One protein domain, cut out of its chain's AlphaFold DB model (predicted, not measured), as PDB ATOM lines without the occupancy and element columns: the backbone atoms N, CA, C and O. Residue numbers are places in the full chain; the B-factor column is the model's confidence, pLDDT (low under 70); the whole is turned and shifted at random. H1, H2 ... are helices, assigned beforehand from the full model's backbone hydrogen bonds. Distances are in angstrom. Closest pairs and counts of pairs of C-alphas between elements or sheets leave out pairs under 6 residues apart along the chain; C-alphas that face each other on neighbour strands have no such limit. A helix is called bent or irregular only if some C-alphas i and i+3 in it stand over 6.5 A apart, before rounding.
ATOM      1  N   ILE A   2      37.324 -47.800 -44.356       33.06
ATOM      2  CA  ILE A   2      36.077 -47.674 -43.559       33.06
ATOM      3  C   ILE A   2      36.206 -48.312 -42.150       33.06
ATOM      4  O   ILE A   2      35.752 -47.753 -41.158       33.06
ATOM      5  N   ARG A   3      36.954 -49.422 -42.038       32.34
ATOM      6  CA  ARG A   3      37.240 -50.144 -40.779       32.34
ATOM      7  C   ARG A   3      37.959 -49.331 -39.682       32.34
ATOM      8  O   ARG A   3      37.866 -49.697 -38.521       32.34
ATOM      9  N   ALA A   4      38.695 -48.264 -40.013       30.44
ATOM     10  CA  ALA A   4      39.487 -47.510 -39.025       30.44
ATOM     11  C   ALA A   4      38.704 -46.365 -38.353       30.44
ATOM     12  O   ALA A   4      39.018 -45.990 -37.228       30.44
ATOM     13  N   VAL A   5      37.673 -45.838 -39.024       38.09
ATOM     14  CA  VAL A   5      36.779 -44.795 -38.486       38.09
ATOM     15  C   VAL A   5      35.727 -45.411 -37.552       38.09
ATOM     16  O   VAL A   5      35.401 -44.817 -36.528       38.09
ATOM     17  N   LEU A   6      35.283 -46.637 -37.849       38.66
ATOM     18  CA  LEU A   6      34.414 -47.451 -36.988       38.66
ATOM     19  C   LEU A   6      35.109 -47.890 -35.687       38.66
ATOM     20  O   LEU A   6      34.545 -47.744 -34.608       38.66
ATOM     21  N   LEU A   7      36.389 -48.271 -35.753       35.75
ATOM     22  CA  LEU A   7      37.179 -48.675 -34.580       35.75
ATOM     23  C   LEU A   7      37.345 -47.561 -33.520       35.75
ATOM     24  O   LEU A   7      37.524 -47.852 -32.339       35.75
ATOM     25  N   CYS A   8      37.286 -46.284 -33.920       35.62
ATOM     26  CA  CYS A   8      37.340 -45.139 -32.999       35.62
ATOM     27  C   CYS A   8      35.998 -44.855 -32.301       35.62
ATOM     28  O   CYS A   8      35.969 -44.092 -31.337       35.62
ATOM     29  N   LEU A   9      34.906 -45.456 -32.779       40.72
ATOM     30  CA  LEU A   9      33.566 -45.336 -32.211       40.72
ATOM     31  C   LEU A   9      33.247 -46.462 -31.212       40.72
ATOM     32  O   LEU A   9      32.592 -46.188 -30.216       40.72
ATOM     33  N   CYS A  10      33.817 -47.657 -31.401       33.16
ATOM     34  CA  CYS A  10      33.574 -48.874 -30.606       33.16
ATOM     35  C   CYS A  10      34.327 -48.972 -29.247       33.16
ATOM     36  O   CYS A  10      34.507 -50.073 -28.725       33.16
ATOM     37  N   LEU A  11      34.852 -47.874 -28.676       31.97
ATOM     38  CA  LEU A  11      35.743 -47.909 -27.490       31.97
ATOM     39  C   LEU A  11      35.160 -47.342 -26.175       31.97
ATOM     40  O   LEU A  11      35.928 -46.995 -25.273       31.97
ATOM     41  N   ALA A  12      33.840 -47.304 -25.983       29.22
ATOM     42  CA  ALA A  12      33.238 -46.965 -24.685       29.22
ATOM     43  C   ALA A  12      32.230 -48.045 -24.244       29.22
ATOM     44  O   ALA A  12      31.407 -48.465 -25.028       29.22
ATOM     45  N   ALA A  13      32.311 -48.537 -23.002       36.69
ATOM     46  CA  ALA A  13      31.482 -49.641 -22.476       36.69
ATOM     47  C   ALA A  13      31.169 -49.421 -20.970       36.69
ATOM     48  O   ALA A  13      31.907 -48.636 -20.358       36.69
ATOM     49  N   PRO A  14      30.257 -50.167 -20.277       46.88
ATOM     50  CA  PRO A  14      29.163 -51.066 -20.728       46.88
ATOM     51  C   PRO A  14      27.792 -50.943 -19.964       46.88
ATOM     52  O   PRO A  14      27.762 -50.500 -18.816       46.88
ATOM     53  N   ALA A  15      26.709 -51.527 -20.535       31.47
ATOM     54  CA  ALA A  15      25.819 -52.592 -19.973       31.47
ATOM     55  C   ALA A  15      24.263 -52.398 -19.926       31.47
ATOM     56  O   ALA A  15      23.740 -51.727 -19.045       31.47
ATOM     57  N   GLN A  16      23.570 -53.233 -20.732       27.94
ATOM     58  CA  GLN A  16      22.312 -54.011 -20.536       27.94
ATOM     59  C   GLN A  16      20.951 -53.332 -20.201       27.94
ATOM     60  O   GLN A  16      20.644 -53.115 -19.031       27.94
ATOM     61  N   ALA A  17      20.041 -53.307 -21.200       28.58
ATOM     62  CA  ALA A  17      18.754 -54.051 -21.310       28.58
ATOM     63  C   ALA A  17      17.514 -53.229 -21.767       28.58
ATOM     64  O   ALA A  17      17.185 -52.228 -21.153       28.58
ATOM     65  N   GLN A  18      16.764 -53.812 -22.727       39.34
ATOM     66  CA  GLN A  18      15.429 -53.458 -23.276       39.34
ATOM     67  C   GLN A  18      15.308 -52.089 -23.980       39.34
ATOM     68  O   GLN A  18      15.423 -51.052 -23.349       39.34
ATOM     69  N   ALA A  19      15.022 -52.167 -25.293       41.94
ATOM     70  CA  ALA A  19      15.344 -51.210 -26.365       41.94
ATOM     71  C   ALA A  19      16.860 -50.964 -26.488       41.94
ATOM     72  O   ALA A  19      17.505 -50.643 -25.494       41.94
ATOM     73  N   PRO A  20      17.489 -51.207 -27.655       53.78
ATOM     74  CA  PRO A  20      18.908 -50.916 -27.779       53.78
ATOM     75  C   PRO A  20      19.095 -49.393 -27.752       53.78
ATOM     76  O   PRO A  20      18.529 -48.681 -28.581       53.78
ATOM     77  N   ASP A  21      19.869 -48.914 -26.778       61.22
ATOM     78  CA  ASP A  21      20.389 -47.546 -26.743       61.22
ATOM     79  C   ASP A  21      21.138 -47.275 -28.074       61.22
ATOM     80  O   ASP A  21      21.837 -48.175 -28.558       61.22
ATOM     81  N   PRO A  22      21.009 -46.093 -28.713       57.41
ATOM     82  CA  PRO A  22      21.842 -45.688 -29.850       57.41
ATOM     83  C   PRO A  22      23.324 -46.053 -29.712       57.41
ATOM     84  O   PRO A  22      23.950 -46.483 -30.682       57.41
ATOM     85  N   VAL A  23      23.874 -45.920 -28.502       65.12
ATOM     86  CA  VAL A  23      25.268 -46.262 -28.198       65.12
ATOM     87  C   VAL A  23      25.499 -47.774 -28.280       65.12
ATOM     88  O   VAL A  23      26.450 -48.202 -28.928       65.12
ATOM     89  N   ASP A  24      24.583 -48.592 -27.751       63.09
ATOM     90  CA  ASP A  24      24.661 -50.057 -27.844       63.09
ATOM     91  C   ASP A  24      24.632 -50.552 -29.307       63.09
ATOM     92  O   ASP A  24      25.252 -51.569 -29.633       63.09
ATOM     93  N   LEU A  25      23.915 -49.863 -30.208       60.84
ATOM     94  CA  LEU A  25      23.906 -50.191 -31.644       60.84
ATOM     95  C   LEU A  25      25.229 -49.851 -32.325       60.84
ATOM     96  O   LEU A  25      25.690 -50.627 -33.162       60.84
ATOM     97  N   LEU A  26      25.838 -48.717 -31.971       63.16
ATOM     98  CA  LEU A  26      27.153 -48.333 -32.483       63.16
ATOM     99  C   LEU A  26      28.240 -49.286 -31.975       63.16
ATOM    100  O   LEU A  26      29.075 -49.721 -32.761       63.16
ATOM    101  N   ASP A  27      28.182 -49.684 -30.705       65.25
ATOM    102  CA  ASP A  27      29.157 -50.600 -30.105       65.25
ATOM    103  C   ASP A  27      29.068 -52.026 -30.675       65.25
ATOM    104  O   ASP A  27      30.068 -52.740 -30.758       65.25
ATOM    105  N   ARG A  28      27.870 -52.464 -31.084       65.00
ATOM    106  CA  ARG A  28      27.647 -53.784 -31.707       65.00
ATOM    107  C   ARG A  28      27.759 -53.772 -33.228       65.00
ATOM    108  O   ARG A  28      27.648 -54.832 -33.843       65.00
ATOM    109  N   PHE A  29      27.968 -52.605 -33.824       61.75
ATOM    110  CA  PHE A  29      27.915 -52.394 -35.263       61.75
ATOM    111  C   PHE A  29      28.834 -53.350 -36.034       61.75
ATOM    112  O   PHE A  29      28.368 -54.062 -36.925       61.75
ATOM    113  N   ASP A  30      30.117 -53.408 -35.663       60.19
ATOM    114  CA  ASP A  30      31.111 -54.231 -36.365       60.19
ATOM    115  C   ASP A  30      30.741 -55.717 -36.307       60.19
ATOM    116  O   ASP A  30      30.814 -56.414 -37.315       60.19
ATOM    117  N   ALA A  31      30.245 -56.183 -35.156       65.81
ATOM    118  CA  ALA A  31      29.788 -57.558 -34.997       65.81
ATOM    119  C   ALA A  31      28.562 -57.858 -35.873       65.81
ATOM    120  O   ALA A  31      28.512 -58.903 -36.508       65.81
ATOM    121  N   ILE A  32      27.593 -56.939 -35.968       59.72
ATOM    122  CA  ILE A  32      26.405 -57.124 -36.820       59.72
ATOM    123  C   ILE A  32      26.806 -57.200 -38.296       59.72
ATOM    124  O   ILE A  32      26.309 -58.057 -39.028       59.72
ATOM    125  N   VAL A  33      27.726 -56.339 -38.736       57.16
ATOM    126  CA  VAL A  33      28.221 -56.352 -40.117       57.16
ATOM    127  C   VAL A  33      29.044 -57.611 -40.404       57.16
ATOM    128  O   VAL A  33      28.892 -58.195 -41.473       57.16
ATOM    129  N   GLU A  34      29.880 -58.067 -39.471       60.44
ATOM    130  CA  GLU A  34      30.661 -59.300 -39.632       60.44
ATOM    131  C   GLU A  34      29.790 -60.565 -39.612       60.44
ATOM    132  O   GLU A  34      30.043 -61.495 -40.377       60.44
ATOM    133  N   GLU A  35      28.758 -60.608 -38.767       58.50
ATOM    134  CA  GLU A  35      27.883 -61.775 -38.612       58.50
ATOM    135  C   GLU A  35      26.789 -61.847 -39.683       58.50
ATOM    136  O   GLU A  35      26.388 -62.940 -40.079       58.50
ATOM    137  N   SER A  36      26.248 -60.700 -40.107       53.19
ATOM    138  CA  SER A  36      25.009 -60.622 -40.899       53.19
ATOM    139  C   SER A  36      25.070 -59.640 -42.079       53.19
ATOM    140  O   SER A  36      24.072 -59.457 -42.782       53.19
ATOM    141  N   GLY A  37      26.220 -59.007 -42.323       57.81
ATOM    142  CA  GLY A  37      26.414 -58.063 -43.423       57.81
ATOM    143  C   GLY A  37      25.587 -56.777 -43.304       57.81
ATOM    144  O   GLY A  37      24.935 -56.500 -42.295       57.81
ATOM    145  N   GLY A  38      25.586 -55.976 -44.375       61.12
ATOM    146  CA  GLY A  38      24.818 -54.725 -44.436       61.12
ATOM    147  C   GLY A  38      23.297 -54.918 -44.340       61.12
ATOM    148  O   GLY A  38      22.590 -54.021 -43.892       61.12
ATOM    149  N   LEU A  39      22.781 -56.091 -44.725       62.12
ATOM    150  CA  LEU A  39      21.347 -56.399 -44.689       62.12
ATOM    151  C   LEU A  39      20.865 -56.712 -43.271       62.12
ATOM    152  O   LEU A  39      19.796 -56.257 -42.864       62.12
ATOM    153  N   GLY A  40      21.671 -57.444 -42.495       64.94
ATOM    154  CA  GLY A  40      21.412 -57.629 -41.070       64.94
ATOM    155  C   GLY A  40      21.393 -56.295 -40.329       64.94
ATOM    156  O   GLY A  40      20.500 -56.051 -39.519       64.94
ATOM    157  N   LEU A  41      22.318 -55.396 -40.679       65.69
ATOM    158  CA  LEU A  41      22.340 -54.030 -40.163       65.69
ATOM    159  C   LEU A  41      21.068 -53.245 -40.531       65.69
ATOM    160  O   LEU A  41      20.498 -52.592 -39.660       65.69
ATOM    161  N   GLU A  42      20.596 -53.319 -41.781       69.88
ATOM    162  CA  GLU A  42      19.356 -52.656 -42.220       69.88
ATOM    163  C   GLU A  42      18.143 -53.101 -41.387       69.88
ATOM    164  O   GLU A  42      17.347 -52.272 -40.926       69.88
ATOM    165  N   PHE A  43      18.014 -54.412 -41.169       70.81
ATOM    166  CA  PHE A  43      16.923 -54.999 -40.397       70.81
ATOM    167  C   PHE A  43      16.977 -54.585 -38.924       70.81
ATOM    168  O   PHE A  43      15.979 -54.122 -38.366       70.81
ATOM    169  N   GLU A  44      18.147 -54.725 -38.300       68.69
ATOM    170  CA  GLU A  44      18.359 -54.381 -36.896       68.69
ATOM    171  C   GLU A  44      18.109 -52.895 -36.635       68.69
ATOM    172  O   GLU A  44      17.399 -52.547 -35.689       68.69
ATOM    173  N   LEU A  45      18.593 -52.023 -37.523       71.00
ATOM    174  CA  LEU A  45      18.340 -50.590 -37.446       71.00
ATOM    175  C   LEU A  45      16.855 -50.261 -37.585       71.00
ATOM    176  O   LEU A  45      16.327 -49.476 -36.803       71.00
ATOM    177  N   THR A  46      16.174 -50.844 -38.572       70.31
ATOM    178  CA  THR A  46      14.750 -50.573 -38.811       70.31
ATOM    179  C   THR A  46      13.921 -50.959 -37.590       70.31
ATOM    180  O   THR A  46      13.143 -50.147 -37.090       70.31
ATOM    181  N   ARG A  47      14.168 -52.149 -37.031       73.25
ATOM    182  CA  ARG A  47      13.517 -52.607 -35.799       73.25
ATOM    183  C   ARG A  47      13.809 -51.687 -34.613       73.25
ATOM    184  O   ARG A  47      12.911 -51.396 -33.825       73.25
ATOM    185  N   ALA A  48      15.058 -51.254 -34.461       70.75
ATOM    186  CA  ALA A  48      15.452 -50.394 -33.356       70.75
ATOM    187  C   ALA A  48      14.822 -48.995 -33.453       70.75
ATOM    188  O   ALA A  48      14.339 -48.478 -32.448       70.75
ATOM    189  N   LEU A  49      14.743 -48.425 -34.658       71.62
ATOM    190  CA  LEU A  49      14.071 -47.149 -34.910       71.62
ATOM    191  C   LEU A  49      12.567 -47.218 -34.627       71.62
ATOM    192  O   LEU A  49      12.014 -46.295 -34.032       71.62
ATOM    193  N   GLU A  50      11.897 -48.301 -35.027       73.69
ATOM    194  CA  GLU A  50      10.479 -48.519 -34.713       73.69
ATOM    195  C   GLU A  50      10.238 -48.602 -33.202       73.69
ATOM    196  O   GLU A  50       9.312 -47.968 -32.690       73.69
ATOM    197  N   ALA A  51      11.090 -49.338 -32.482       70.44
ATOM    198  CA  ALA A  51      11.010 -49.456 -31.031       70.44
ATOM    199  C   ALA A  51      11.244 -48.107 -30.335       70.44
ATOM    200  O   ALA A  51      10.422 -47.688 -29.524       70.44
ATOM    201  N   ALA A  52      12.303 -47.385 -30.708       68.62
ATOM    202  CA  ALA A  52      12.628 -46.088 -30.118       68.62
ATOM    203  C   ALA A  52      11.519 -45.049 -30.351       68.62
ATOM    204  O   ALA A  52      11.127 -44.334 -29.431       68.62
ATOM    205  N   ARG A  53      10.928 -45.022 -31.554       76.88
ATOM    206  CA  ARG A  53       9.780 -44.151 -31.869       76.88
ATOM    207  C   ARG A  53       8.536 -44.471 -31.045       76.88
ATOM    208  O   ARG A  53       7.738 -43.574 -30.780       76.88
ATOM    209  N   ALA A  54       8.345 -45.733 -30.665       74.69
ATOM    210  CA  ALA A  54       7.241 -46.127 -29.798       74.69
ATOM    211  C   ALA A  54       7.435 -45.639 -28.349       74.69
ATOM    212  O   ALA A  54       6.448 -45.463 -27.631       74.69
ATOM    213  N   GLU A  55       8.679 -45.401 -27.930       73.12
ATOM    214  CA  GLU A  55       9.035 -44.952 -26.580       73.12
ATOM    215  C   GLU A  55       9.072 -43.424 -26.442       73.12
ATOM    216  O   GLU A  55       8.786 -42.899 -25.361       73.12
ATOM    217  N   GLY A  56       9.352 -42.689 -27.522       76.81
ATOM    218  CA  GLY A  56       9.364 -41.230 -27.497       76.81
ATOM    219  C   GLY A  56       9.972 -40.579 -28.743       76.81
ATOM    220  O   GLY A  56      10.268 -41.252 -29.730       76.81
ATOM    221  N   PRO A  57      10.131 -39.241 -28.730       82.25
ATOM    222  CA  PRO A  57      10.862 -38.538 -29.777       82.25
ATOM    223  C   PRO A  57      12.334 -38.965 -29.784       82.25
ATOM    224  O   PRO A  57      12.932 -39.151 -28.726       82.25
ATOM    225  N   LEU A  58      12.906 -39.092 -30.982       80.88
ATOM    226  CA  LEU A  58      14.325 -39.387 -31.172       80.88
ATOM    227  C   LEU A  58      15.176 -38.143 -30.874       80.88
ATOM    228  O   LEU A  58      14.702 -37.013 -31.014       80.88
ATOM    229  N   ASP A  59      16.428 -38.355 -30.479       80.94
ATOM    230  CA  ASP A  59      17.391 -37.308 -30.136       80.94
ATOM    231  C   ASP A  59      18.590 -37.271 -31.105       80.94
ATOM    232  O   ASP A  59      18.614 -37.936 -32.143       80.94
ATOM    233  N   ALA A  60      19.591 -36.456 -30.773       80.19
ATOM    234  CA  ALA A  60      20.779 -36.262 -31.596       80.19
ATOM    235  C   ALA A  60      21.651 -37.528 -31.720       80.19
ATOM    236  O   ALA A  60      22.323 -37.699 -32.737       80.19
ATOM    237  N   ASP A  61      21.635 -38.441 -30.747       79.50
ATOM    238  CA  ASP A  61      22.442 -39.666 -30.824       79.50
ATOM    239  C   ASP A  61      21.902 -40.604 -31.914       79.50
ATOM    240  O   ASP A  61      22.672 -41.200 -32.678       79.50
ATOM    241  N   TRP A  62      20.579 -40.628 -32.103       83.12
ATOM    242  CA  TRP A  62      19.945 -41.308 -33.235       83.12
ATOM    243  C   TRP A  62      20.342 -40.730 -34.593       83.12
ATOM    244  O   TRP A  62      20.509 -41.498 -35.543       83.12
ATOM    245  N   ALA A  63      20.570 -39.418 -34.699       85.19
ATOM    246  CA  ALA A  63      21.039 -38.815 -35.946       85.19
ATOM    247  C   ALA A  63      22.399 -39.392 -36.373       85.19
ATOM    248  O   ALA A  63      22.634 -39.670 -37.554       85.19
ATOM    249  N   ARG A  64      23.291 -39.646 -35.407       82.19
ATOM    250  CA  ARG A  64      24.597 -40.262 -35.670       82.19
ATOM    251  C   ARG A  64      24.459 -41.702 -36.156       82.19
ATOM    252  O   ARG A  64      25.098 -42.062 -37.143       82.19
ATOM    253  N   VAL A  65      23.612 -42.499 -35.500       79.38
ATOM    254  CA  VAL A  65      23.312 -43.884 -35.907       79.38
ATOM    255  C   VAL A  65      22.755 -43.920 -37.331       79.38
ATOM    256  O   VAL A  65      23.253 -44.674 -38.166       79.38
ATOM    257  N   MET A  66      21.777 -43.062 -37.636       84.88
ATOM    258  CA  MET A  66      21.180 -42.946 -38.969       84.88
ATOM    259  C   MET A  66      22.209 -42.552 -40.030       84.88
ATOM    260  O   MET A  66      22.251 -43.175 -41.087       84.88
ATOM    261  N   THR A  67      23.079 -41.581 -39.741       87.38
ATOM    262  CA  THR A  67      24.141 -41.149 -40.668       87.38
ATOM    263  C   THR A  67      25.117 -42.288 -40.961       87.38
ATOM    264  O   THR A  67      25.428 -42.551 -42.119       87.38
ATOM    265  N   VAL A  68      25.578 -43.012 -39.934       80.62
ATOM    266  CA  VAL A  68      26.499 -44.151 -40.112       80.62
ATOM    267  C   VAL A  68      25.835 -45.274 -40.908       80.62
ATOM    268  O   VAL A  68      26.445 -45.830 -41.821       80.62
ATOM    269  N   ALA A  69      24.577 -45.586 -40.605       79.00
ATOM    270  CA  ALA A  69      23.828 -46.576 -41.359       79.00
ATOM    271  C   ALA A  69      23.619 -46.161 -42.819       79.00
ATOM    272  O   ALA A  69      23.810 -46.985 -43.708       79.00
ATOM    273  N   ALA A  70      23.293 -44.892 -43.080       85.81
ATOM    274  CA  ALA A  70      23.144 -44.363 -44.432       85.81
ATOM    275  C   ALA A  70      24.419 -44.581 -45.256       85.81
ATOM    276  O   ALA A  70      24.353 -45.137 -46.351       85.81
ATOM    277  N   VAL A  71      25.588 -44.243 -44.695       84.31
ATOM    278  CA  VAL A  71      26.898 -44.454 -45.338       84.31
ATOM    279  C   VAL A  71      27.099 -45.918 -45.735       84.31
ATOM    280  O   VAL A  71      27.578 -46.212 -46.826       84.31
ATOM    281  N   GLN A  72      26.720 -46.849 -44.863       78.06
ATOM    282  CA  GLN A  72      26.950 -48.285 -45.045       78.06
ATOM    283  C   GLN A  72      25.975 -48.902 -46.040       78.06
ATOM    284  O   GLN A  72      26.368 -49.708 -46.879       78.06
ATOM    285  N   LEU A  73      24.717 -48.473 -45.995       78.31
ATOM    286  CA  LEU A  73      23.713 -48.868 -46.972       78.31
ATOM    287  C   LEU A  73      24.062 -48.354 -48.370       78.31
ATOM    288  O   LEU A  73      23.886 -49.089 -49.340       78.31
ATOM    289  N   MET A  74      24.604 -47.139 -48.488       81.94
ATOM    290  CA  MET A  74      25.019 -46.594 -49.779       81.94
ATOM    291  C   MET A  74      26.309 -47.230 -50.305       81.94
ATOM    292  O   MET A  74      26.317 -47.713 -51.430       81.94
ATOM    293  N   ALA A  75      27.378 -47.284 -49.506       77.75
ATOM    294  CA  ALA A  75      28.669 -47.806 -49.964       77.75
ATOM    295  C   ALA A  75      28.729 -49.339 -50.041       77.75
ATOM    296  O   ALA A  75      29.530 -49.872 -50.801       77.75
ATOM    297  N   GLY A  76      27.944 -50.046 -49.222       70.62
ATOM    298  CA  GLY A  76      27.983 -51.507 -49.132       70.62
ATOM    299  C   GLY A  76      26.865 -52.216 -49.889       70.62
ATOM    300  O   GLY A  76      27.078 -53.313 -50.386       70.62
ATOM    301  N   LEU A  77      25.674 -51.613 -49.971       78.62
ATOM    302  CA  LEU A  77      24.494 -52.238 -50.585       78.62
ATOM    303  C   LEU A  77      23.862 -51.404 -51.701       78.62
ATOM    304  O   LEU A  77      22.813 -51.792 -52.214       78.62
ATOM    305  N   ALA A  78      24.444 -50.248 -52.032       83.00
ATOM    306  CA  ALA A  78      23.923 -49.304 -53.015       83.00
ATOM    307  C   ALA A  78      22.438 -48.926 -52.819       83.00
ATOM    308  O   ALA A  78      21.735 -48.627 -53.783       83.00
ATOM    309  N   ARG A  79      21.936 -48.905 -51.574       86.44
ATOM    310  CA  ARG A  79      20.534 -48.552 -51.276       86.44
ATOM    311  C   ARG A  79      20.346 -47.045 -51.279       86.44
ATOM    312  O   ARG A  79      20.304 -46.413 -50.223       86.44
ATOM    313  N   TYR A  80      20.233 -46.492 -52.483       91.88
ATOM    314  CA  TYR A  80      20.076 -45.063 -52.744       91.88
ATOM    315  C   TYR A  80      18.977 -44.431 -51.884       91.88
ATOM    316  O   TYR A  80      19.245 -43.558 -51.058       91.88
ATOM    317  N   GLU A  81      17.737 -44.898 -52.052       91.94
ATOM    318  CA  GLU A  81      16.561 -44.230 -51.488       91.94
ATOM    319  C   GLU A  81      16.569 -44.327 -49.964       91.94
ATOM    320  O   GLU A  81      16.398 -43.333 -49.259       91.94
ATOM    321  N   ARG A  82      16.888 -45.519 -49.444       89.25
ATOM    322  CA  ARG A  82      16.967 -45.749 -48.003       89.25
ATOM    323  C   ARG A  82      18.087 -44.942 -47.352       89.25
ATOM    324  O   ARG A  82      17.881 -44.400 -46.268       89.25
ATOM    325  N   GLY A  83      19.251 -44.859 -47.992       91.00
ATOM    326  CA  GLY A  83      20.365 -44.065 -47.493       91.00
ATOM    327  C   GLY A  83      20.017 -42.576 -47.435       91.00
ATOM    328  O   GLY A  83      20.256 -41.937 -46.413       91.00
ATOM    329  N   PHE A  84      19.426 -42.020 -48.500       96.00
ATOM    330  CA  PHE A  84      19.084 -40.596 -48.530       96.00
ATOM    331  C   PHE A  84      17.964 -40.258 -47.549       96.00
ATOM    332  O   PHE A  84      18.081 -39.257 -46.846       96.00
ATOM    333  N   ALA A  85      16.967 -41.134 -47.405       94.25
ATOM    334  CA  ALA A  85      15.933 -40.987 -46.385       94.25
ATOM    335  C   ALA A  85      16.520 -40.942 -44.962       94.25
ATOM    336  O   ALA A  85      16.080 -40.147 -44.140       94.25
ATOM    337  N   LEU A  86      17.547 -41.745 -44.665       91.19
ATOM    338  CA  LEU A  86      18.216 -41.707 -43.360       91.19
ATOM    339  C   LEU A  86      19.017 -40.419 -43.141       91.19
ATOM    340  O   LEU A  86      19.044 -39.927 -42.016       91.19
ATOM    341  N   PHE A  87      19.643 -39.851 -44.180       96.62
ATOM    342  CA  PHE A  87      20.260 -38.526 -44.069       96.62
ATOM    343  C   PHE A  87      19.212 -37.434 -43.828       96.62
ATOM    344  O   PHE A  87      19.421 -36.601 -42.950       96.62
ATOM    345  N   ASP A  88      18.088 -37.463 -44.550       96.62
ATOM    346  CA  ASP A  88      16.976 -36.527 -44.344       96.62
ATOM    347  C   ASP A  88      16.430 -36.629 -42.910       96.62
ATOM    348  O   ASP A  88      16.283 -35.619 -42.228       96.62
ATOM    349  N   GLU A  89      16.187 -37.846 -42.414       94.19
ATOM    350  CA  GLU A  89      15.736 -38.074 -41.039       94.19
ATOM    351  C   GLU A  89      16.771 -37.589 -40.010       94.19
ATOM    352  O   GLU A  89      16.405 -36.870 -39.079       94.19
ATOM    353  N   ALA A  90      18.057 -37.911 -40.187       93.12
ATOM    354  CA  ALA A  90      19.128 -37.485 -39.285       93.12
ATOM    355  C   ALA A  90      19.240 -35.958 -39.197       93.12
ATOM    356  O   ALA A  90      19.407 -35.410 -38.109       93.12
ATOM    357  N   GLU A  91      19.109 -35.271 -40.331       95.94
ATOM    358  CA  GLU A  91      19.156 -33.813 -40.413       95.94
ATOM    359  C   GLU A  91      18.036 -33.156 -39.589       95.94
ATOM    360  O   GLU A  91      18.270 -32.143 -38.939       95.94
ATOM    361  N   THR A  92      16.842 -33.764 -39.522       94.94
ATOM    362  CA  THR A  92      15.724 -33.228 -38.714       94.94
ATOM    363  C   THR A  92      15.920 -33.340 -37.199       94.94
ATOM    364  O   THR A  92      15.202 -32.684 -36.442       94.94
ATOM    365  N   LEU A  93      16.861 -34.171 -36.741       91.44
ATOM    366  CA  LEU A  93      17.099 -34.451 -35.321       91.44
ATOM    367  C   LEU A  93      18.211 -33.588 -34.707       91.44
ATOM    368  O   LEU A  93      18.471 -33.682 -33.506       91.44
ATOM    369  N   VAL A  94      18.882 -32.762 -35.510       92.44
ATOM    370  CA  VAL A  94      20.077 -32.015 -35.101       92.44
ATOM    371  C   VAL A  94      19.872 -30.514 -35.246       92.44
ATOM    372  O   VAL A  94      19.158 -30.047 -36.125       92.44
ATOM    373  N   GLU A  95      20.490 -29.738 -34.355       92.00
ATOM    374  CA  GLU A  95      20.412 -28.278 -34.412       92.00
ATOM    375  C   GLU A  95      21.198 -27.744 -35.618       92.00
ATOM    376  O   GLU A  95      22.368 -28.103 -35.809       92.00
ATOM    377  N   ASP A  96      20.569 -26.859 -36.394       92.12
ATOM    378  CA  ASP A  96      21.187 -26.174 -37.530       92.12
ATOM    379  C   ASP A  96      22.510 -25.505 -37.123       92.12
ATOM    380  O   ASP A  96      22.592 -24.743 -36.159       92.12
ATOM    381  N   GLY A  97      23.565 -25.781 -37.887       85.81
ATOM    382  CA  GLY A  97      24.914 -25.245 -37.663       85.81
ATOM    383  C   GLY A  97      25.714 -25.936 -36.549       85.81
ATOM    384  O   GLY A  97      26.861 -25.569 -36.296       85.81
ATOM    385  N   SER A  98      25.152 -26.949 -35.880       90.25
ATOM    386  CA  SER A  98      25.909 -27.776 -34.936       90.25
ATOM    387  C   SER A  98      26.955 -28.647 -35.648       90.25
ATOM    388  O   SER A  98      26.842 -28.958 -36.834       90.25
ATOM    389  N   GLY A  99      27.970 -29.112 -34.909       87.88
ATOM    390  CA  GLY A  99      28.975 -30.027 -35.465       87.88
ATOM    391  C   GLY A  99      28.369 -31.328 -36.008       87.88
ATOM    392  O   GLY A  99      28.795 -31.821 -37.047       87.88
ATOM    393  N   LEU A 100      27.323 -31.853 -35.359       87.81
ATOM    394  CA  LEU A 100      26.634 -33.051 -35.838       87.81
ATOM    395  C   LEU A 100      25.805 -32.774 -37.101       87.81
ATOM    396  O   LEU A 100      25.781 -33.610 -37.997       87.81
ATOM    397  N   HIS A 101      25.204 -31.588 -37.222       93.75
ATOM    398  CA  HIS A 101      24.566 -31.158 -38.467       93.75
ATOM    399  C   HIS A 101      25.577 -31.081 -39.624       93.75
ATOM    400  O   HIS A 101      25.328 -31.642 -40.688       93.75
ATOM    401  N   HIS A 102      26.763 -30.498 -39.416       91.25
ATOM    402  CA  HIS A 102      27.814 -30.491 -40.445       91.25
ATOM    403  C   HIS A 102      28.347 -31.887 -40.778       91.25
ATOM    404  O   HIS A 102      28.624 -32.163 -41.943       91.25
ATOM    405  N   PHE A 103      28.427 -32.787 -39.796       90.31
ATOM    406  CA  PHE A 103      28.766 -34.191 -40.026       90.31
ATOM    407  C   PHE A 103      27.748 -34.896 -40.941       90.31
ATOM    408  O   PHE A 103      28.156 -35.554 -41.900       90.31
ATOM    409  N   VAL A 104      26.441 -34.725 -40.690       94.06
ATOM    410  CA  VAL A 104      25.359 -35.268 -41.538       94.06
ATOM    411  C   VAL A 104      25.484 -34.725 -42.964       94.06
ATOM    412  O   VAL A 104      25.534 -35.495 -43.924       94.06
ATOM    413  N   LEU A 105      25.595 -33.400 -43.106       97.44
ATOM    414  CA  LEU A 105      25.669 -32.742 -44.411       97.44
ATOM    415  C   LEU A 105      26.929 -33.120 -45.196       97.44
ATOM    416  O   LEU A 105      26.855 -33.279 -46.412       97.44
ATOM    417  N   ALA A 106      28.077 -33.290 -44.535       94.06
ATOM    418  CA  ALA A 106      29.320 -33.659 -45.206       94.06
ATOM    419  C   ALA A 106      29.232 -35.061 -45.834       94.06
ATOM    420  O   ALA A 106      29.596 -35.239 -46.998       94.06
ATOM    421  N   TRP A 107      28.698 -36.043 -45.099       96.06
ATOM    422  CA  TRP A 107      28.479 -37.393 -45.630       96.06
ATOM    423  C   TRP A 107      27.378 -37.439 -46.688       96.06
ATOM    424  O   TRP A 107      27.558 -38.096 -47.713       96.06
ATOM    425  N   ARG A 108      26.283 -36.693 -46.494       97.94
ATOM    426  CA  ARG A 108      25.242 -36.527 -47.516       97.94
ATOM    427  C   ARG A 108      25.834 -35.976 -48.813       97.94
ATOM    428  O   ARG A 108      25.627 -36.572 -49.863       97.94
ATOM    429  N   ALA A 109      26.604 -34.889 -48.740       97.25
ATOM    430  CA  ALA A 109      27.221 -34.265 -49.907       97.25
ATOM    431  C   ALA A 109      28.142 -35.237 -50.650       97.25
ATOM    432  O   ALA A 109      28.043 -35.346 -51.870       97.25
ATOM    433  N   TYR A 110      28.997 -35.975 -49.928       96.25
ATOM    434  CA  TYR A 110      29.858 -37.002 -50.523       96.25
ATOM    435  C   TYR A 110      29.053 -37.996 -51.370       96.25
ATOM    436  O   TYR A 110      29.383 -38.218 -52.535       96.25
ATOM    437  N   PHE A 111      27.963 -38.540 -50.824       96.44
ATOM    438  CA  PHE A 111      27.143 -39.497 -51.559       96.44
ATOM    439  C   PHE A 111      26.285 -38.868 -52.656       96.44
ATOM    440  O   PHE A 111      26.001 -39.538 -53.645       96.44
ATOM    441  N   GLU A 112      25.902 -37.595 -52.544       97.50
ATOM    442  CA  GLU A 112      25.272 -36.877 -53.657       97.50
ATOM    443  C   GLU A 112      26.230 -36.778 -54.850       97.50
ATOM    444  O   GLU A 112      25.799 -37.030 -55.970       97.50
ATOM    445  N   PHE A 113      27.527 -36.524 -54.640       94.94
ATOM    446  CA  PHE A 113      28.516 -36.602 -55.725       94.94
ATOM    447  C   PHE A 113      28.734 -38.034 -56.217       94.94
ATOM    448  O   PHE A 113      28.757 -38.262 -57.423       94.94
ATOM    449  N   TRP A 114      28.843 -39.008 -55.310       94.31
ATOM    450  CA  TRP A 114      29.076 -40.410 -55.674       94.31
ATOM    451  C   TRP A 114      27.941 -40.992 -56.532       94.31
ATOM    452  O   TRP A 114      28.183 -41.760 -57.464       94.31
ATOM    453  N   TRP A 115      26.704 -40.559 -56.283       94.44
ATOM    454  CA  TRP A 115      25.525 -40.876 -57.091       94.44
ATOM    455  C   TRP A 115      25.294 -39.926 -58.278       94.44
ATOM    456  O   TRP A 115      24.247 -39.991 -58.907       94.44
ATOM    457  N   GLY A 116      26.234 -39.035 -58.602       93.19
ATOM    458  CA  GLY A 116      26.146 -38.181 -59.793       93.19
ATOM    459  C   GLY A 116      25.182 -36.997 -59.666       93.19
ATOM    460  O   GLY A 116      24.914 -36.306 -60.646       93.19
ATOM    461  N   HIS A 117      24.689 -36.694 -58.465       95.19
ATOM    462  CA  HIS A 117      23.872 -35.516 -58.167       95.19
ATOM    463  C   HIS A 117      24.731 -34.298 -57.811       95.19
ATOM    464  O   HIS A 117      24.560 -33.689 -56.752       95.19
ATOM    465  N   ALA A 118      25.638 -33.909 -58.708       93.94
ATOM    466  CA  ALA A 118      26.599 -32.836 -58.454       93.94
ATOM    467  C   ALA A 118      25.937 -31.499 -58.045       93.94
ATOM    468  O   ALA A 118      26.439 -30.806 -57.161       93.94
ATOM    469  N   ASP A 119      24.772 -31.156 -58.610       95.44
ATOM    470  CA  ASP A 119      24.005 -29.964 -58.211       95.44
ATOM    471  C   ASP A 119      23.521 -30.017 -56.759       95.44
ATOM    472  O   ASP A 119      23.654 -29.036 -56.021       95.44
ATOM    473  N   ARG A 120      22.992 -31.170 -56.331       96.06
ATOM    474  CA  ARG A 120      22.552 -31.371 -54.948       96.06
ATOM    475  C   ARG A 120      23.745 -31.355 -54.001       96.06
ATOM    476  O   ARG A 120      23.716 -30.609 -53.029       96.06
ATOM    477  N   GLY A 121      24.826 -32.051 -54.358       96.81
ATOM    478  CA  GLY A 121      26.065 -32.066 -53.580       96.81
ATOM    479  C   GLY A 121      26.626 -30.660 -53.362       96.81
ATOM    480  O   GLY A 121      26.950 -30.290 -52.234       96.81
ATOM    481  N   ARG A 122      26.662 -29.819 -54.408       97.69
ATOM    482  CA  ARG A 122      27.064 -28.404 -54.295       97.69
ATOM    483  C   ARG A 122      26.138 -27.610 -53.372       97.69
ATOM    484  O   ARG A 122      26.626 -26.832 -52.551       97.69
ATOM    485  N   ALA A 123      24.822 -27.801 -53.483       97.62
ATOM    486  CA  ALA A 123      23.850 -27.142 -52.613       97.62
ATOM    487  C   ALA A 123      24.006 -27.567 -51.142       97.62
ATOM    488  O   ALA A 123      23.946 -26.720 -50.252       97.62
ATOM    489  N   THR A 124      24.272 -28.848 -50.885       98.00
ATOM    490  CA  THR A 124      24.533 -29.389 -49.545       98.00
ATOM    491  C   THR A 124      25.842 -28.847 -48.972       98.00
ATOM    492  O   THR A 124      25.856 -28.369 -47.839       98.00
ATOM    493  N   LEU A 125      26.927 -28.814 -49.756       97.12
ATOM    494  CA  LEU A 125      28.209 -28.234 -49.330       97.12
ATOM    495  C   LEU A 125      28.098 -26.749 -48.969       97.12
ATOM    496  O   LEU A 125      28.750 -26.302 -48.030       97.12
ATOM    497  N   ALA A 126      27.259 -25.984 -49.671       97.12
ATOM    498  CA  ALA A 126      27.050 -24.562 -49.387       97.12
ATOM    499  C   ALA A 126      26.427 -24.294 -48.002       97.12
ATOM    500  O   ALA A 126      26.438 -23.153 -47.537       97.12
ATOM    501  N   ARG A 127      25.884 -25.328 -47.348       97.06
ATOM    502  CA  ARG A 127      25.299 -25.267 -46.003       97.06
ATOM    503  C   ARG A 127      26.292 -25.618 -44.890       97.06
ATOM    504  O   ARG A 127      25.908 -25.595 -43.726       97.06
ATOM    505  N   ILE A 128      27.534 -25.958 -45.234       95.38
ATOM    506  CA  ILE A 128      28.588 -26.328 -44.285       95.38
ATOM    507  C   ILE A 128      29.546 -25.143 -44.143       95.38
ATOM    508  O   ILE A 128      30.192 -24.747 -45.113       95.38
ATOM    509  N   ASP A 129      29.653 -24.575 -42.940       93.19
ATOM    510  CA  ASP A 129      30.524 -23.419 -42.667       93.19
ATOM    511  C   ASP A 129      31.868 -23.786 -41.999       93.19
ATOM    512  O   ASP A 129      32.747 -22.936 -41.837       93.19
ATOM    513  N   THR A 130      32.056 -25.065 -41.671       91.56
ATOM    514  CA  THR A 130      33.298 -25.642 -41.136       91.56
ATOM    515  C   THR A 130      34.134 -26.339 -42.218       91.56
ATOM    516  O   THR A 130      33.568 -26.847 -43.190       91.56
ATOM    517  N   PRO A 131      35.464 -26.453 -42.054       90.62
ATOM    518  CA  PRO A 131      36.306 -27.255 -42.942       90.62
ATOM    519  C   PRO A 131      35.833 -28.714 -43.072       90.62
ATOM    520  O   PRO A 131      35.552 -29.379 -42.079       90.62
ATOM    521  N   LEU A 132      35.804 -29.258 -44.296       85.31
ATOM    522  CA  LEU A 132      35.411 -30.661 -44.534       85.31
ATOM    523  C   LEU A 132      36.363 -31.675 -43.883       85.31
ATOM    524  O   LEU A 132      35.988 -32.824 -43.665       85.31
ATOM    525  N   GLU A 133      37.598 -31.267 -43.590       89.19
ATOM    526  CA  GLU A 133      38.597 -32.109 -42.930       89.19
ATOM    527  C   GLU A 133      38.268 -32.482 -41.488       89.19
ATOM    528  O   GLU A 133      38.790 -33.486 -41.004       89.19
ATOM    529  N   ASP A 134      37.346 -31.751 -40.864       85.50
ATOM    530  CA  ASP A 134      36.825 -32.071 -39.540       85.50
ATOM    531  C   ASP A 134      35.860 -33.278 -39.573       85.50
ATOM    532  O   ASP A 134      35.635 -33.913 -38.542       85.50
ATOM    533  N   TRP A 135      35.315 -33.632 -40.749       88.19
ATOM    534  CA  TRP A 135      34.217 -34.607 -40.885       88.19
ATOM    535  C   TRP A 135      34.507 -35.777 -41.829       88.19
ATOM    536  O   TRP A 135      34.033 -36.891 -41.596       88.19
ATOM    537  N   LEU A 136      35.267 -35.535 -42.898       83.06
ATOM    538  CA  LEU A 136      35.540 -36.503 -43.961       83.06
ATOM    539  C   LEU A 136      37.022 -36.864 -44.017       83.06
ATOM    540  O   LEU A 136      37.879 -36.022 -43.757       83.06
ATOM    541  N   GLY A 137      37.329 -38.102 -44.413       84.31
ATOM    542  CA  GLY A 137      38.695 -38.554 -44.677       84.31
ATOM    543  C   GLY A 137      39.295 -37.939 -45.945       84.31
ATOM    544  O   GLY A 137      38.602 -37.313 -46.745       84.31
ATOM    545  N   GLU A 138      40.606 -38.115 -46.137       87.50
ATOM    546  CA  GLU A 138      41.332 -37.571 -47.298       87.50
ATOM    547  C   GLU A 138      40.725 -38.017 -48.633       87.50
ATOM    548  O   GLU A 138      40.519 -37.189 -49.513       87.50
ATOM    549  N   GLU A 139      40.357 -39.291 -48.748       86.06
ATOM    550  CA  GLU A 139      39.787 -39.855 -49.973       86.06
ATOM    551  C   GLU A 139      38.417 -39.285 -50.313       86.06
ATOM    552  O   GLU A 139      38.179 -38.917 -51.457       86.06
ATOM    553  N   GLN A 140      37.521 -39.158 -49.328       90.19
ATOM    554  CA  GLN A 140      36.190 -38.589 -49.556       90.19
ATOM    555  C   GLN A 140      36.300 -37.122 -49.983       90.19
ATOM    556  O   GLN A 140      35.559 -36.663 -50.849       90.19
ATOM    557  N   ARG A 141      37.256 -36.381 -49.408       92.19
ATOM    558  CA  ARG A 141      37.516 -34.989 -49.792       92.19
ATOM    559  C   ARG A 141      38.123 -34.883 -51.187       92.19
ATOM    560  O   ARG A 141      37.718 -33.996 -51.930       92.19
ATOM    561  N   ALA A 142      39.063 -35.762 -51.537       90.81
ATOM    562  CA  ALA A 142      39.634 -35.829 -52.881       90.81
ATOM    563  C   ALA A 142      38.547 -36.145 -53.914       90.81
ATOM    564  O   ALA A 142      38.402 -35.415 -54.888       90.81
ATOM    565  N   PHE A 143      37.693 -37.128 -53.622       90.44
ATOM    566  CA  PHE A 143      36.557 -37.481 -54.463       90.44
ATOM    567  C   PHE A 143      35.623 -36.289 -54.705       90.44
ATOM    568  O   PHE A 143      35.333 -35.957 -55.851       90.44
ATOM    569  N   ILE A 144      35.198 -35.590 -53.643       93.38
ATOM    570  CA  ILE A 144      34.382 -34.374 -53.784       93.38
ATOM    571  C   ILE A 144      35.116 -33.330 -54.630       93.38
ATOM    572  O   ILE A 144      34.504 -32.713 -55.493       93.38
ATOM    573  N   ALA A 145      36.410 -33.104 -54.393       94.62
ATOM    574  CA  ALA A 145      37.175 -32.103 -55.128       94.62
ATOM    575  C   ALA A 145      37.244 -32.399 -56.635       94.62
ATOM    576  O   ALA A 145      37.115 -31.461 -57.422       94.62
ATOM    577  N   ASP A 146      37.390 -33.671 -57.005       94.31
ATOM    578  CA  ASP A 146      37.476 -34.118 -58.395       94.31
ATOM    579  C   ASP A 146      36.120 -34.033 -59.115       94.31
ATOM    580  O   ASP A 146      36.081 -33.654 -60.281       94.31
ATOM    581  N   HIS A 147      35.013 -34.279 -58.404       92.56
ATOM    582  CA  HIS A 147      33.672 -34.382 -59.000       92.56
ATOM    583  C   HIS A 147      32.793 -33.139 -58.795       92.56
ATOM    584  O   HIS A 147      31.676 -33.053 -59.308       92.56
ATOM    585  N   ARG A 148      33.255 -32.135 -58.035       92.31
ATOM    586  CA  ARG A 148      32.411 -30.977 -57.684       92.31
ATOM    587  C   ARG A 148      31.953 -30.151 -58.883       92.31
ATOM    588  O   ARG A 148      30.945 -29.459 -58.765       92.31
ATOM    589  N   GLU A 149      32.713 -30.154 -59.977       92.38
ATOM    590  CA  GLU A 149      32.418 -29.386 -61.196       92.38
ATOM    591  C   GLU A 149      31.733 -30.242 -62.271       92.38
ATOM    592  O   GLU A 149      31.389 -29.722 -63.334       92.38
TER     593      GLU A 149
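This is residues 2 to 149 of the 477 residues of an uncharacterized protein of Vannielia litorea (UniProt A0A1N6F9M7). A small up-and-down bundle of three helices, H4, H5 and H6, whose centres make a triangle, forms the middle of an elongated, all-helix domain. H2 and the kinked helix H3 pack on H4 towards one end of the long axis, and H7 and H8 pack on H6 towards the other. H1 touches no helix, and a long loop, residues 8 to 21, leads from it to H2. The printed part has 148 residues with eight named helices, H1 to H8 in order, and no named strand. It is compact, with a radius of gyration of the C-alphas of 15.2 A, and spans 48 by 31 by 28 A.

H1, residues 2 to 7, is close to but not clearly touching H3, residues 29 to 55; the closest C-alphas, of Leu 6 and Asp 30, are 7.6 A apart. H2, residues 22 to 27, touches residues 61 to 65 of H4, residues 60 to 77, at a steep tilt of 49 degrees, closest at the C-alphas of Pro 22 and Trp 62, 5.9 A. H2 and H3 meet only through their link. H3 has a kink of 128 degrees near residue 36 and is irregular there, with C-alphas 35 and 38 9.6 A apart. Its residues 38 to 45 alone touch H4, and the two form a hairpin, closest at the C-alphas of Gly 38 and Leu 73, 6.5 A. H4 and H5, residues 80 to 92, form a hairpin at a shallow tilt of 14 degrees, opposite ways, with the C-alphas of Ala 63 and Ala 90 closest at 4.1 A. H6, residues 99 to 114, forms a hairpin with H5, closest at the C-alphas of Glu 91 and His 101, 6.3 A. H6 also touches H4, running the same way at a shallow tilt of 16 degrees, closest at the C-alphas of Thr 67 and Val 104, 6.1 A. H7, residues 118 to 125, forms a hairpin with H6, closest at the C-alphas of Ala 109 and Gly 121, 4.4 A. H8, residues 138 to 147, touches H6 at a steep tilt of 52 degrees, closest at the C-alphas of Tyr 110 and Ile 144, 6.2 A. Helix packing is part aligned, part crossed. Every O i to N i+4 pair is within hydrogen-bond range in H2, H4, H5, H6, H7 and H8, against 1 of 2 in H1 and 21 of 23 in H3.

H1 begins at C-alpha 2, (36.077, -47.674, -43.559). From first to last C-alpha H3 measures 22.1 A, H4 25.1 A, H5 18.9 A, H6 22.7 A and H8 14.3 A. H4 begins at C-alpha 60, (20.779, -36.262, -31.596), and H8 ends at C-alpha 147, (33.672, -34.382, -59.000).

The two C-alphas farthest apart, of Ala 17 and Glu 149, are 48.8 A apart. The printed part has no cut. The links H1 to H2 and H7 to H8 are long. Mean pLDDT of the printed part is 77.2, and residues 2 to 42, 44 and 52 are under 70.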